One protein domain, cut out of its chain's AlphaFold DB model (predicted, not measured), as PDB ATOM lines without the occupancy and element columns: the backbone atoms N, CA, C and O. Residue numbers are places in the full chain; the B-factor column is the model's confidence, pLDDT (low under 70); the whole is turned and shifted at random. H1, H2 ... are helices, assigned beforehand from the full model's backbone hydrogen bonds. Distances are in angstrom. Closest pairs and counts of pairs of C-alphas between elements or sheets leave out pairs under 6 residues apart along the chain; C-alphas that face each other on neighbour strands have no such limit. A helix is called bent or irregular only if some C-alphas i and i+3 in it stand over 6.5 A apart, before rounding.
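Overview. This is residues 12 to 86 of the 148 residues of an uncharacterized protein of Pectinophora gossypiella (UniProt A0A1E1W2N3). Four helices form an open frame with few contacts: the long helix H2 makes one long side, H3 folds back from its far end so that the two make a V, and H1 and H4 form a pair side by side near the other end, where H1 stands crosswise to H2. The tip of the V, residues 52 to 57, sticks out at one end of the longest axis. The printed part has 75 residues with four named helices, in the order H1, H2, H3, H4, and no named strand; the class is all helix. By its radius of gyration of the C-alphas, 13.1 A, the whole is compact, yet its outline is elongated, with spans of 40 by 25 by 17 A.

Arrangement. Begin with H1, residues 12 to 24, and look from it to H4, residues 73 to 85. These two touch, with 11 pairs of C-alphas within 8 A, and H1 does so with residues 18 to 23 alone. Their closest C-alphas are those of Ala 22 and Ala 76, 4.7 A apart, and the helices run opposite ways at a steep tilt of 39 degrees. Next along the printed part comes H2, residues 34 to 53. H1 and H2 are close but not clearly touching; their closest C-alphas, those of Ser 16 and Trp 37, are 7.5 A apart, and their lines are about perpendicular, at 75 degrees. Go on to the other end of H2 and you reach H3, residues 55 to 67. H2 touches H3 with residues 51 to 52 alone, and H3 touches H2 with residues 57 to 62 alone. The closest C-alphas there are those of Val 51 and Arg 58, 5.5 A apart, and the two helices run opposite ways at a steep tilt of 57 degrees. H3 and H4 are close but not clearly touching: the C-alphas of Leu 66 and Lys 82, their closest, are 7.0 A apart, and the tilt is a steep 54 degrees, opposite ways. H1 and H3 are apart, and so are H2 and H4. In the backbone of H1 and H4 every O i to N i+4 pair is within hydrogen-bond range, while in H2 this holds for 14 of 16 pairs and in H3 for 7 of 9.

Along the chain. Find C-alpha 12 at (16.337, 24.478, -33.336); from there H1 runs 18.0 A to C-alpha 24. Find C-alpha 34 at (12.054, 31.143, -23.196), where H2 begins; it is the longest helix, with 20 residues and 29.7 A from first to last C-alpha. H2 is irregular, but only just: C-alphas 35 and 38 are 6.6 A apart. H3 starts at C-alpha 55 and measures 19.3 A to C-alpha 67; it is irregular, with C-alphas 56 and 59 7.6 A apart. H4 measures 19.1 A from C-alpha 73 to C-alpha 85, which you find at (6.371, 20.249, -45.784).

Size, cuts and confidence. The two C-alphas farthest apart are those of Asp 30 and Asp 56, at 40.4 A, while the first and last printed C-alphas, those of Val 12 and Glu 86, are 19.0 A apart. The printed part has no cut. The link from H1 to H2, 9 residues, is short, the links from H2 to H3 and from H3 to H4 are tight, and no link is long. Residues 52 to 57 stand free, of which 55 to 57 belong to H3. The mean pLDDT of the printed part is 73.5. Look at the B-factor column for the low values: 27 residues are under 70, among them residues 28 to 47, and the mean pLDDT of H2 is 66.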
ATOM      1  N   VAL A  12      17.111  23.754 -34.358       64.56
ATOM      2  CA  VAL A  12      16.337  24.478 -33.336       64.56
ATOM      3  C   VAL A  12      16.135  25.961 -33.682       64.56
ATOM      4  O   VAL A  12      15.003  26.425 -33.556       64.56
ATOM      5  N   PRO A  13      17.129  26.722 -34.193       69.62
ATOM      6  CA  PRO A  13      16.915  28.130 -34.542       69.62
ATOM      7  C   PRO A  13      15.875  28.335 -35.654       69.62
ATOM      8  O   PRO A  13      15.029  29.226 -35.567       69.62
ATOM      9  N   ALA A  14      15.898  27.490 -36.690       72.56
ATOM     10  CA  ALA A  14      14.945  27.565 -37.798       72.56
ATOM     11  C   ALA A  14      13.529  27.174 -37.348       72.56
ATOM     12  O   ALA A  14      12.554  27.847 -37.691       72.56
ATOM     13  N   PHE A  15      13.427  26.123 -36.531       69.75
ATOM     14  CA  PHE A  15      12.172  25.689 -35.930       69.75
ATOM     15  C   PHE A  15      11.586  26.763 -34.998       69.75
ATOM     16  O   PHE A  15      10.412  27.118 -35.108       69.75
ATOM     17  N   SER A  16      12.434  27.378 -34.170       70.94
ATOM     18  CA  SER A  16      12.067  28.477 -33.278       70.94
ATOM     19  C   SER A  16      11.525  29.688 -34.041       70.94
ATOM     20  O   SER A  16      10.493  30.244 -33.666       70.94
ATOM     21  N   LYS A  17      12.149  30.064 -35.167       76.56
ATOM     22  CA  LYS A  17      11.673  31.170 -36.013       76.56
ATOM     23  C   LYS A  17      10.272  30.914 -36.581       76.56
ATOM     24  O   LYS A  17       9.437  31.815 -36.551       76.56
ATOM     25  N   ARG A  18       9.999  29.696 -37.066       74.56
ATOM     26  CA  ARG A  18       8.668  29.296 -37.569       74.56
ATOM     27  C   ARG A  18       7.623  29.346 -36.462       74.56
ATOM     28  O   ARG A  18       6.545  29.896 -36.657       74.56
ATOM     29  N   TRP A  19       7.963  28.844 -35.279       74.81
ATOM     30  CA  TRP A  19       7.053  28.882 -34.143       74.81
ATOM     31  C   TRP A  19       6.735  30.313 -33.698       74.81
ATOM     32  O   TRP A  19       5.571  30.653 -33.524       74.81
ATOM     33  N   ARG A  20       7.740  31.196 -33.612       74.50
ATOM     34  CA  ARG A  20       7.506  32.626 -33.349       74.50
ATOM     35  C   ARG A  20       6.592  33.263 -34.393       74.50
ATOM     36  O   ARG A  20       5.753  34.070 -34.021       74.50
ATOM     37  N   ALA A  21       6.706  32.880 -35.666       76.31
ATOM     38  CA  ALA A  21       5.801  33.363 -36.708       76.31
ATOM     39  C   ALA A  21       4.345  32.906 -36.485       76.31
ATOM     40  O   ALA A  21       3.429  33.705 -36.671       76.31
ATOM     41  N   ALA A  22       4.118  31.667 -36.022       76.31
ATOM     42  CA  ALA A  22       2.780  31.214 -35.627       76.31
ATOM     43  C   ALA A  22       2.218  32.062 -34.477       76.31
ATOM     44  O   ALA A  22       1.102  32.565 -34.573       76.31
ATOM     45  N   LEU A  23       3.004  32.282 -33.423       74.56
ATOM     46  CA  LEU A  23       2.598  33.105 -32.279       74.56
ATOM     47  C   LEU A  23       2.322  34.559 -32.679       74.56
ATOM     48  O   LEU A  23       1.344  35.149 -32.231       74.56
ATOM     49  N   ALA A  24       3.153  35.122 -33.560       77.12
ATOM     50  CA  ALA A  24       2.990  36.485 -34.055       77.12
ATOM     51  C   ALA A  24       1.678  36.637 -34.823       77.12
ATOM     52  O   ALA A  24       0.960  37.608 -34.622       77.12
ATOM     53  N   SER A  25       1.311  35.634 -35.628       77.12
ATOM     54  CA  SER A  25       0.035  35.630 -36.356       77.12
ATOM     55  C   SER A  25      -1.199  35.609 -35.447       77.12
ATOM     56  O   SER A  25      -2.306  35.858 -35.914       77.12
ATOM     57  N   GLN A  26      -1.017  35.280 -34.166       76.06
ATOM     58  CA  GLN A  26      -2.066  35.249 -33.149       76.06
ATOM     59  C   GLN A  26      -1.922  36.392 -32.132       76.06
ATOM     60  O   GLN A  26      -2.666  36.422 -31.160       76.06
ATOM     61  N   ASN A  27      -0.982  37.326 -32.335       74.94
ATOM     62  CA  ASN A  27      -0.668  38.409 -31.396       74.94
ATOM     63  C   ASN A  27      -0.295  37.920 -29.979       74.94
ATOM     64  O   ASN A  27      -0.602  38.582 -28.992       74.94
ATOM     65  N   ILE A  28       0.366  36.759 -29.865       69.38
ATOM     66  CA  ILE A  28       0.755  36.150 -28.574       69.38
ATOM     67  C   ILE A  28       2.273  35.973 -28.416       69.38
ATOM     68  O   ILE A  28       2.727  35.171 -27.602       69.38
ATOM     69  N   THR A  29       3.086  36.688 -29.196       63.59
ATOM     70  CA  THR A  29       4.558  36.570 -29.168       63.59
ATOM     71  C   THR A  29       5.176  36.801 -27.796       63.59
ATOM     72  O   THR A  29       6.156  36.136 -27.469       63.59
ATOM     73  N   ASP A  30       4.578  37.677 -26.992       61.00
ATOM     74  CA  ASP A  30       5.122  38.087 -25.692       61.00
ATOM     75  C   ASP A  30       4.692  37.159 -24.540       61.00
ATOM     76  O   ASP A  30       5.175  37.285 -23.418       61.00
ATOM     77  N   LEU A  31       3.804  36.196 -24.813       58.81
ATOM     78  CA  LEU A  31       3.225  35.290 -23.813       58.81
ATOM     79  C   LEU A  31       4.023  33.998 -23.613       58.81
ATOM     80  O   LEU A  31       3.673  33.208 -22.737       58.81
ATOM     81  N   ILE A  32       5.060  33.744 -24.416       57.66
ATOM     82  CA  ILE A  32       5.794  32.477 -24.373       57.66
ATOM     83  C   ILE A  32       7.151  32.663 -23.682       57.66
ATOM     84  O   ILE A  32       8.059  33.260 -24.266       57.66
ATOM     85  N   PRO A  33       7.330  32.112 -22.465       58.81
ATOM     86  CA  PRO A  33       8.618  32.114 -21.788       58.81
ATOM     87  C   PRO A  33       9.670  31.385 -22.627       58.81
ATOM     88  O   PRO A  33       9.372  30.395 -23.300       58.81
ATOM     89  N   ALA A  34      10.932  31.806 -22.525       58.50
ATOM     90  CA  ALA A  34      12.054  31.143 -23.196       58.50
ATOM     91  C   ALA A  34      12.178  29.638 -22.858       58.50
ATOM     92  O   ALA A  34      12.795  28.893 -23.608       58.50
ATOM     93  N   THR A  35      11.558  29.169 -21.772       56.69
ATOM     94  CA  THR A  35      11.529  27.762 -21.341       56.69
ATOM     95  C   THR A  35      10.510  26.890 -22.086       56.69
ATOM     96  O   THR A  35      10.567  25.670 -21.988       56.69
ATOM     97  N   ALA A  36       9.598  27.464 -22.877       59.88
ATOM     98  CA  ALA A  36       8.624  26.688 -23.649       59.88
ATOM     99  C   ALA A  36       9.234  25.978 -24.877       59.88
ATOM    100  O   ALA A  36       8.558  25.176 -25.528       59.88
ATOM    101  N   TRP A  37      10.500  26.260 -25.212       61.88
ATOM    102  CA  TRP A  37      11.178  25.676 -26.374       61.88
ATOM    103  C   TRP A  37      11.345  24.160 -26.289       61.88
ATOM    104  O   TRP A  37      11.245  23.489 -27.320       61.88
ATOM    105  N   ASP A  38      11.507  23.614 -25.085       63.28
ATOM    106  CA  ASP A  38      11.576  22.167 -24.874       63.28
ATOM    107  C   ASP A  38      10.234  21.502 -25.205       63.28
ATOM    108  O   ASP A  38      10.188  20.512 -25.935       63.28
ATOM    109  N   THR A  39       9.123  22.115 -24.787       64.25
ATOM    110  CA  THR A  39       7.761  21.660 -25.107       64.25
ATOM    111  C   THR A  39       7.487  21.711 -26.609       64.25
ATOM    112  O   THR A  39       6.950  20.769 -27.188       64.25
ATOM    113  N   ILE A  40       7.898  22.794 -27.268       62.09
ATOM    114  CA  ILE A  40       7.729  22.987 -28.712       62.09
ATOM    115  C   ILE A  40       8.532  21.935 -29.493       62.09
ATOM    116  O   ILE A  40       8.021  21.330 -30.438       62.09
ATOM    117  N   THR A  41       9.762  21.656 -29.059       64.69
ATOM    118  CA  THR A  41      10.621  20.615 -29.644       64.69
ATOM    119  C   THR A  41      10.031  19.219 -29.432       64.69
ATOM    120  O   THR A  41       9.987  18.427 -30.374       64.69
ATOM    121  N   ALA A  42       9.496  18.930 -28.241       64.75
ATOM    122  CA  ALA A  42       8.832  17.665 -27.945       64.75
ATOM    123  C   ALA A  42       7.607  17.432 -28.847       64.75
ATOM    124  O   ALA A  42       7.465  16.355 -29.426       64.75
ATOM    125  N   VAL A  43       6.766  18.452 -29.051       66.75
ATOM    126  CA  VAL A  43       5.616  18.374 -29.972       66.75
ATOM    127  C   VAL A  43       6.076  18.099 -31.407       66.75
ATOM    128  O   VAL A  43       5.515  17.234 -32.082       66.75
ATOM    129  N   ALA A  44       7.137  18.767 -31.868       66.31
ATOM    130  CA  ALA A  44       7.719  18.535 -33.192       66.31
ATOM    131  C   ALA A  44       8.191  17.086 -33.377       66.31
ATOM    132  O   ALA A  44       7.931  16.467 -34.410       66.31
ATOM    133  N   MET A  45       8.868  16.543 -32.361       67.94
ATOM    134  CA  MET A  45       9.337  15.159 -32.347       67.94
ATOM    135  C   MET A  45       8.179  14.164 -32.353       67.94
ATOM    136  O   MET A  45       8.250  13.162 -33.062       67.94
ATOM    137  N   VAL A  46       7.093  14.440 -31.627       68.62
ATOM    138  CA  VAL A  46       5.887  13.602 -31.652       68.62
ATOM    139  C   VAL A  46       5.286  13.567 -33.057       68.62
ATOM    140  O   VAL A  46       5.052  12.480 -33.582       68.62
ATOM    141  N   PHE A  47       5.112  14.718 -33.715       68.31
ATOM    142  CA  PHE A  47       4.622  14.753 -35.099       68.31
ATOM    143  C   PHE A  47       5.550  14.012 -36.062       68.31
ATOM    144  O   PHE A  47       5.088  13.229 -36.890       68.31
ATOM    145  N   HIS A  48       6.860  14.216 -35.926       70.00
ATOM    146  CA  HIS A  48       7.860  13.508 -36.715       70.00
ATOM    147  C   HIS A  48       7.749  11.987 -36.547       70.00
ATOM    148  O   HIS A  48       7.742  11.254 -37.536       70.00
ATOM    149  N   ASN A  49       7.611  11.514 -35.309       69.31
ATOM    150  CA  ASN A  49       7.487  10.095 -34.992       69.31
ATOM    151  C   ASN A  49       6.157   9.505 -35.467       69.31
ATOM    152  O   ASN A  49       6.134   8.364 -35.904       69.31
ATOM    153  N   ILE A  50       5.056  10.260 -35.434       70.81
ATOM    154  CA  ILE A  50       3.764   9.799 -35.960       70.81
ATOM    155  C   ILE A  50       3.841   9.602 -37.478       70.81
ATOM    156  O   ILE A  50       3.413   8.565 -37.983       70.81
ATOM    157  N   VAL A  51       4.414  10.568 -38.201       69.06
ATOM    158  CA  VAL A  51       4.514  10.520 -39.669       69.06
ATOM    159  C   VAL A  51       5.520   9.461 -40.133       69.06
ATOM    160  O   VAL A  51       5.269   8.767 -41.115       69.06
ATOM    161  N   ASN A  52       6.650   9.311 -39.437       68.31
ATOM    162  CA  ASN A  52       7.700   8.364 -39.830       68.31
ATOM    163  C   ASN A  52       7.554   6.969 -39.200       68.31
ATOM    164  O   ASN A  52       8.087   6.008 -39.746       68.31
ATOM    165  N   GLY A  53       6.848   6.838 -38.076       70.75
ATOM    166  CA  GLY A  53       6.663   5.573 -37.353       70.75
ATOM    167  C   GLY A  53       5.553   4.685 -37.915       70.75
ATOM    168  O   GLY A  53       5.433   3.534 -37.509       70.75
ATOM    169  N   LYS A  54       4.746   5.203 -38.848       77.38
ATOM    170  CA  LYS A  54       3.701   4.452 -39.557       77.38
ATOM    171  C   LYS A  54       3.842   4.651 -41.070       77.38
ATOM    172  O   LYS A  54       3.026   5.364 -41.654       77.38
ATOM    173  N   PRO A  55       4.876   4.069 -41.707       76.56
ATOM    174  CA  PRO A  55       5.142   4.274 -43.131       76.56
ATOM    175  C   PRO A  55       3.932   3.923 -44.010       76.56
ATOM    176  O   PRO A  55       3.623   4.681 -44.923       76.56
ATOM    177  N   ASP A  56       3.189   2.871 -43.660       79.94
ATOM    178  CA  ASP A  56       2.014   2.404 -44.414       79.94
ATOM    179  C   ASP A  56       0.824   3.377 -44.364       79.94
ATOM    180  O   ASP A  56      -0.008   3.395 -45.265       79.94
ATOM    181  N   LEU A  57       0.745   4.214 -43.325       82.19
ATOM    182  CA  LEU A  57      -0.329   5.201 -43.139       82.19
ATOM    183  C   LEU A  57       0.141   6.632 -43.397       82.19
ATOM    184  O   LEU A  57      -0.617   7.585 -43.215       82.19
ATOM    185  N   ARG A  58       1.398   6.812 -43.806       83.44
ATOM    186  CA  ARG A  58       2.025   8.123 -43.957       83.44
ATOM    187  C   ARG A  58       1.254   9.012 -44.924       83.44
ATOM    188  O   ARG A  58       0.959  10.158 -44.584       83.44
ATOM    189  N   GLN A  59       0.900   8.483 -46.093       85.44
ATOM    190  CA  GLN A  59       0.131   9.221 -47.088       85.44
ATOM    191  C   GLN A  59      -1.216   9.680 -46.515       85.44
ATOM    192  O   GLN A  59      -1.532  10.866 -46.581       85.44
ATOM    193  N   GLU A  60      -1.966   8.777 -45.881       86.75
ATOM    194  CA  GLU A  60      -3.266   9.088 -45.277       86.75
ATOM    195  C   GLU A  60      -3.148  10.148 -44.170       86.75
ATOM    196  O   GLU A  60      -3.924  11.106 -44.139       86.75
ATOM    197  N   ILE A  61      -2.164  10.009 -43.275       84.88
ATOM    198  CA  ILE A  61      -1.916  10.954 -42.178       84.88
ATOM    199  C   ILE A  61      -1.607  12.346 -42.735       84.88
ATOM    200  O   ILE A  61      -2.214  13.330 -42.307       84.88
ATOM    201  N   VAL A  62      -0.687  12.432 -43.699       84.75
ATOM    202  CA  VAL A  62      -0.279  13.706 -44.303       84.75
ATOM    203  C   VAL A  62      -1.456  14.342 -45.036       84.75
ATOM    204  O   VAL A  62      -1.752  15.509 -44.797       84.75
ATOM    205  N   GLU A  63      -2.186  13.591 -45.862       88.00
ATOM    206  CA  GLU A  63      -3.357  14.110 -46.576       88.00
ATOM    207  C   GLU A  63      -4.446  14.610 -45.624       88.00
ATOM    208  O   GLU A  63      -4.985  15.701 -45.827       88.00
ATOM    209  N   ARG A  64      -4.738  13.867 -44.547       86.31
ATOM    210  CA  ARG A  64      -5.669  14.325 -43.507       86.31
ATOM    211  C   ARG A  64      -5.197  15.633 -42.890       86.31
ATOM    212  O   ARG A  64      -5.987  16.567 -42.809       86.31
ATOM    213  N   MET A  65      -3.921  15.740 -42.518       83.44
ATOM    214  CA  MET A  65      -3.364  16.965 -41.936       83.44
ATOM    215  C   MET A  65      -3.414  18.163 -42.894       83.44
ATOM    216  O   MET A  65      -3.706  19.281 -42.462       83.44
ATOM    217  N   LEU A  66      -3.190  17.952 -44.193       85.75
ATOM    218  CA  LEU A  66      -3.299  19.009 -45.205       85.75
ATOM    219  C   LEU A  66      -4.741  19.516 -45.354       85.75
ATOM    220  O   LEU A  66      -4.940  20.722 -45.521       85.75
ATOM    221  N   ARG A  67      -5.737  18.632 -45.206       86.44
ATOM    222  CA  ARG A  67      -7.172  18.959 -45.285       86.44
ATOM    223  C   ARG A  67      -7.743  19.592 -44.016       86.44
ATOM    224  O   ARG A  67      -8.826  20.167 -44.081       86.44
ATOM    225  N   ILE A  68      -7.049  19.516 -42.876       83.81
ATOM    226  CA  ILE A  68      -7.505  20.184 -41.652       83.81
ATOM    227  C   ILE A  68      -7.589  21.694 -41.909       83.81
ATOM    228  O   ILE A  68      -6.579  22.355 -42.181       83.81
ATOM    229  N   GLN A  69      -8.807  22.217 -41.775       78.50
ATOM    230  CA  GLN A  69      -9.112  23.637 -41.677       78.50
ATOM    231  C   GLN A  69      -9.501  23.920 -40.226       78.50
ATOM    232  O   GLN A  69     -10.491  23.391 -39.721       78.50
ATOM    233  N   LYS A  70      -8.675  24.698 -39.526       77.88
ATOM    234  CA  LYS A  70      -8.977  25.189 -38.180       77.88
ATOM    235  C   LYS A  70      -9.162  26.695 -38.245       77.88
ATOM    236  O   LYS A  70      -8.524  27.370 -39.047       77.88
ATOM    237  N   THR A  71     -10.016  27.208 -37.380       71.00
ATOM    238  CA  THR A  71     -10.119  28.631 -37.079       71.00
ATOM    239  C   THR A  71      -9.467  28.840 -35.712       71.00
ATOM    240  O   THR A  71      -9.770  28.104 -34.780       71.00
ATOM    241  N   GLY A  72      -8.517  29.776 -35.602       70.44
ATOM    242  CA  GLY A  72      -7.817  30.068 -34.342       70.44
ATOM    243  C   GLY A  72      -6.360  29.575 -34.247       70.44
ATOM    244  O   GLY A  72      -5.733  29.291 -35.277       70.44
ATOM    245  N   PRO A  73      -5.796  29.499 -33.025       68.56
ATOM    246  CA  PRO A  73      -4.366  29.274 -32.785       68.56
ATOM    247  C   PRO A  73      -3.812  27.964 -33.353       68.56
ATOM    248  O   PRO A  73      -2.656  27.896 -33.776       68.56
ATOM    249  N   GLU A  74      -4.632  26.920 -33.438       72.38
ATOM    250  CA  GLU A  74      -4.249  25.636 -34.022       72.38
ATOM    251  C   GLU A  74      -3.932  25.773 -35.513       72.38
ATOM    252  O   GLU A  74      -3.033  25.102 -36.022       72.38
ATOM    253  N   ASN A  75      -4.623  26.674 -36.218       77.69
ATOM    254  CA  ASN A  75      -4.324  26.965 -37.617       77.69
ATOM    255  C   ASN A  75      -2.964  27.647 -37.773       77.69
ATOM    256  O   ASN A  75      -2.243  27.369 -38.729       77.69
ATOM    257  N   ALA A  76      -2.575  28.499 -36.823       72.94
ATOM    258  CA  ALA A  76      -1.261  29.128 -36.840       72.94
ATOM    259  C   ALA A  76      -0.146  28.077 -36.756       72.94
ATOM    260  O   ALA A  76       0.810  28.135 -37.524       72.94
ATOM    261  N   ILE A  77      -0.304  27.057 -35.909       73.19
ATOM    262  CA  ILE A  77       0.655  25.948 -35.801       73.19
ATOM    263  C   ILE A  77       0.629  25.074 -37.062       73.19
ATOM    264  O   ILE A  77       1.673  24.809 -37.663       73.19
ATOM    265  N   LEU A  78      -0.562  24.656 -37.499       76.06
ATOM    266  CA  LEU A  78      -0.721  23.802 -38.677       76.06
ATOM    267  C   LEU A  78      -0.200  24.478 -39.949       76.06
ATOM    268  O   LEU A  78       0.444  23.816 -40.757       76.06
ATOM    269  N   SER A  79      -0.404  25.786 -40.117       79.69
ATOM    270  CA  SER A  79       0.110  26.539 -41.268       79.69
ATOM    271  C   SER A  79       1.637  26.509 -41.343       79.69
ATOM    272  O   SER A  79       2.187  26.298 -42.422       79.69
ATOM    273  N   GLN A  80       2.342  26.617 -40.209       80.44
ATOM    274  CA  GLN A  80       3.802  26.508 -40.193       80.44
ATOM    275  C   GLN A  80       4.280  25.096 -40.537       80.44
ATOM    276  O   GLN A  80       5.283  24.954 -41.233       80.44
ATOM    277  N   ILE A  81       3.560  24.057 -40.099       78.31
ATOM    278  CA  ILE A  81       3.861  22.667 -40.474       78.31
ATOM    279  C   ILE A  81       3.691  22.478 -41.987       78.31
ATOM    280  O   ILE A  81       4.598  21.958 -42.637       78.31
ATOM    281  N   LYS A  82       2.581  22.965 -42.566       82.12
ATOM    282  CA  LYS A  82       2.334  22.915 -44.018       82.12
ATOM    283  C   LYS A  82       3.459  23.620 -44.791       82.12
ATOM    284  O   LYS A  82       4.033  23.016 -45.687       82.12
ATOM    285  N   LEU A  83       3.876  24.814 -44.364       82.19
ATOM    286  CA  LEU A  83       4.986  25.555 -44.987       82.19
ATOM    287  C   LEU A  83       6.343  24.834 -44.929       82.19
ATOM    288  O   LEU A  83       7.200  25.076 -45.771       82.19
ATOM    289  N   VAL A  84       6.588  24.000 -43.914       80.25
ATOM    290  CA  VAL A  84       7.825  23.205 -43.823       80.25
ATOM    291  C   VAL A  84       7.767  21.984 -44.739       80.25
ATOM    292  O   VAL A  84       8.799  21.546 -45.245       80.25
ATOM    293  N   TRP A  85       6.580  21.415 -44.931       84.31
ATOM    294  CA  TRP A  85       6.371  20.249 -45.784       84.31
ATOM    295  C   TRP A  85       6.350  20.583 -47.269       84.31
ATOM    296  O   TRP A  85       6.822  19.774 -48.072       84.31
ATOM    297  N   GLU A  86       5.834  21.755 -47.620       86.62
ATOM    298  CA  GLU A  86       5.775  22.242 -48.990       86.62
ATOM    299  C   GLU A  86       7.176  22.259 -49.624       86.62
ATOM    300  O   GLU A  86       8.130  22.796 -49.061       86.62
TER     301      GLU A  86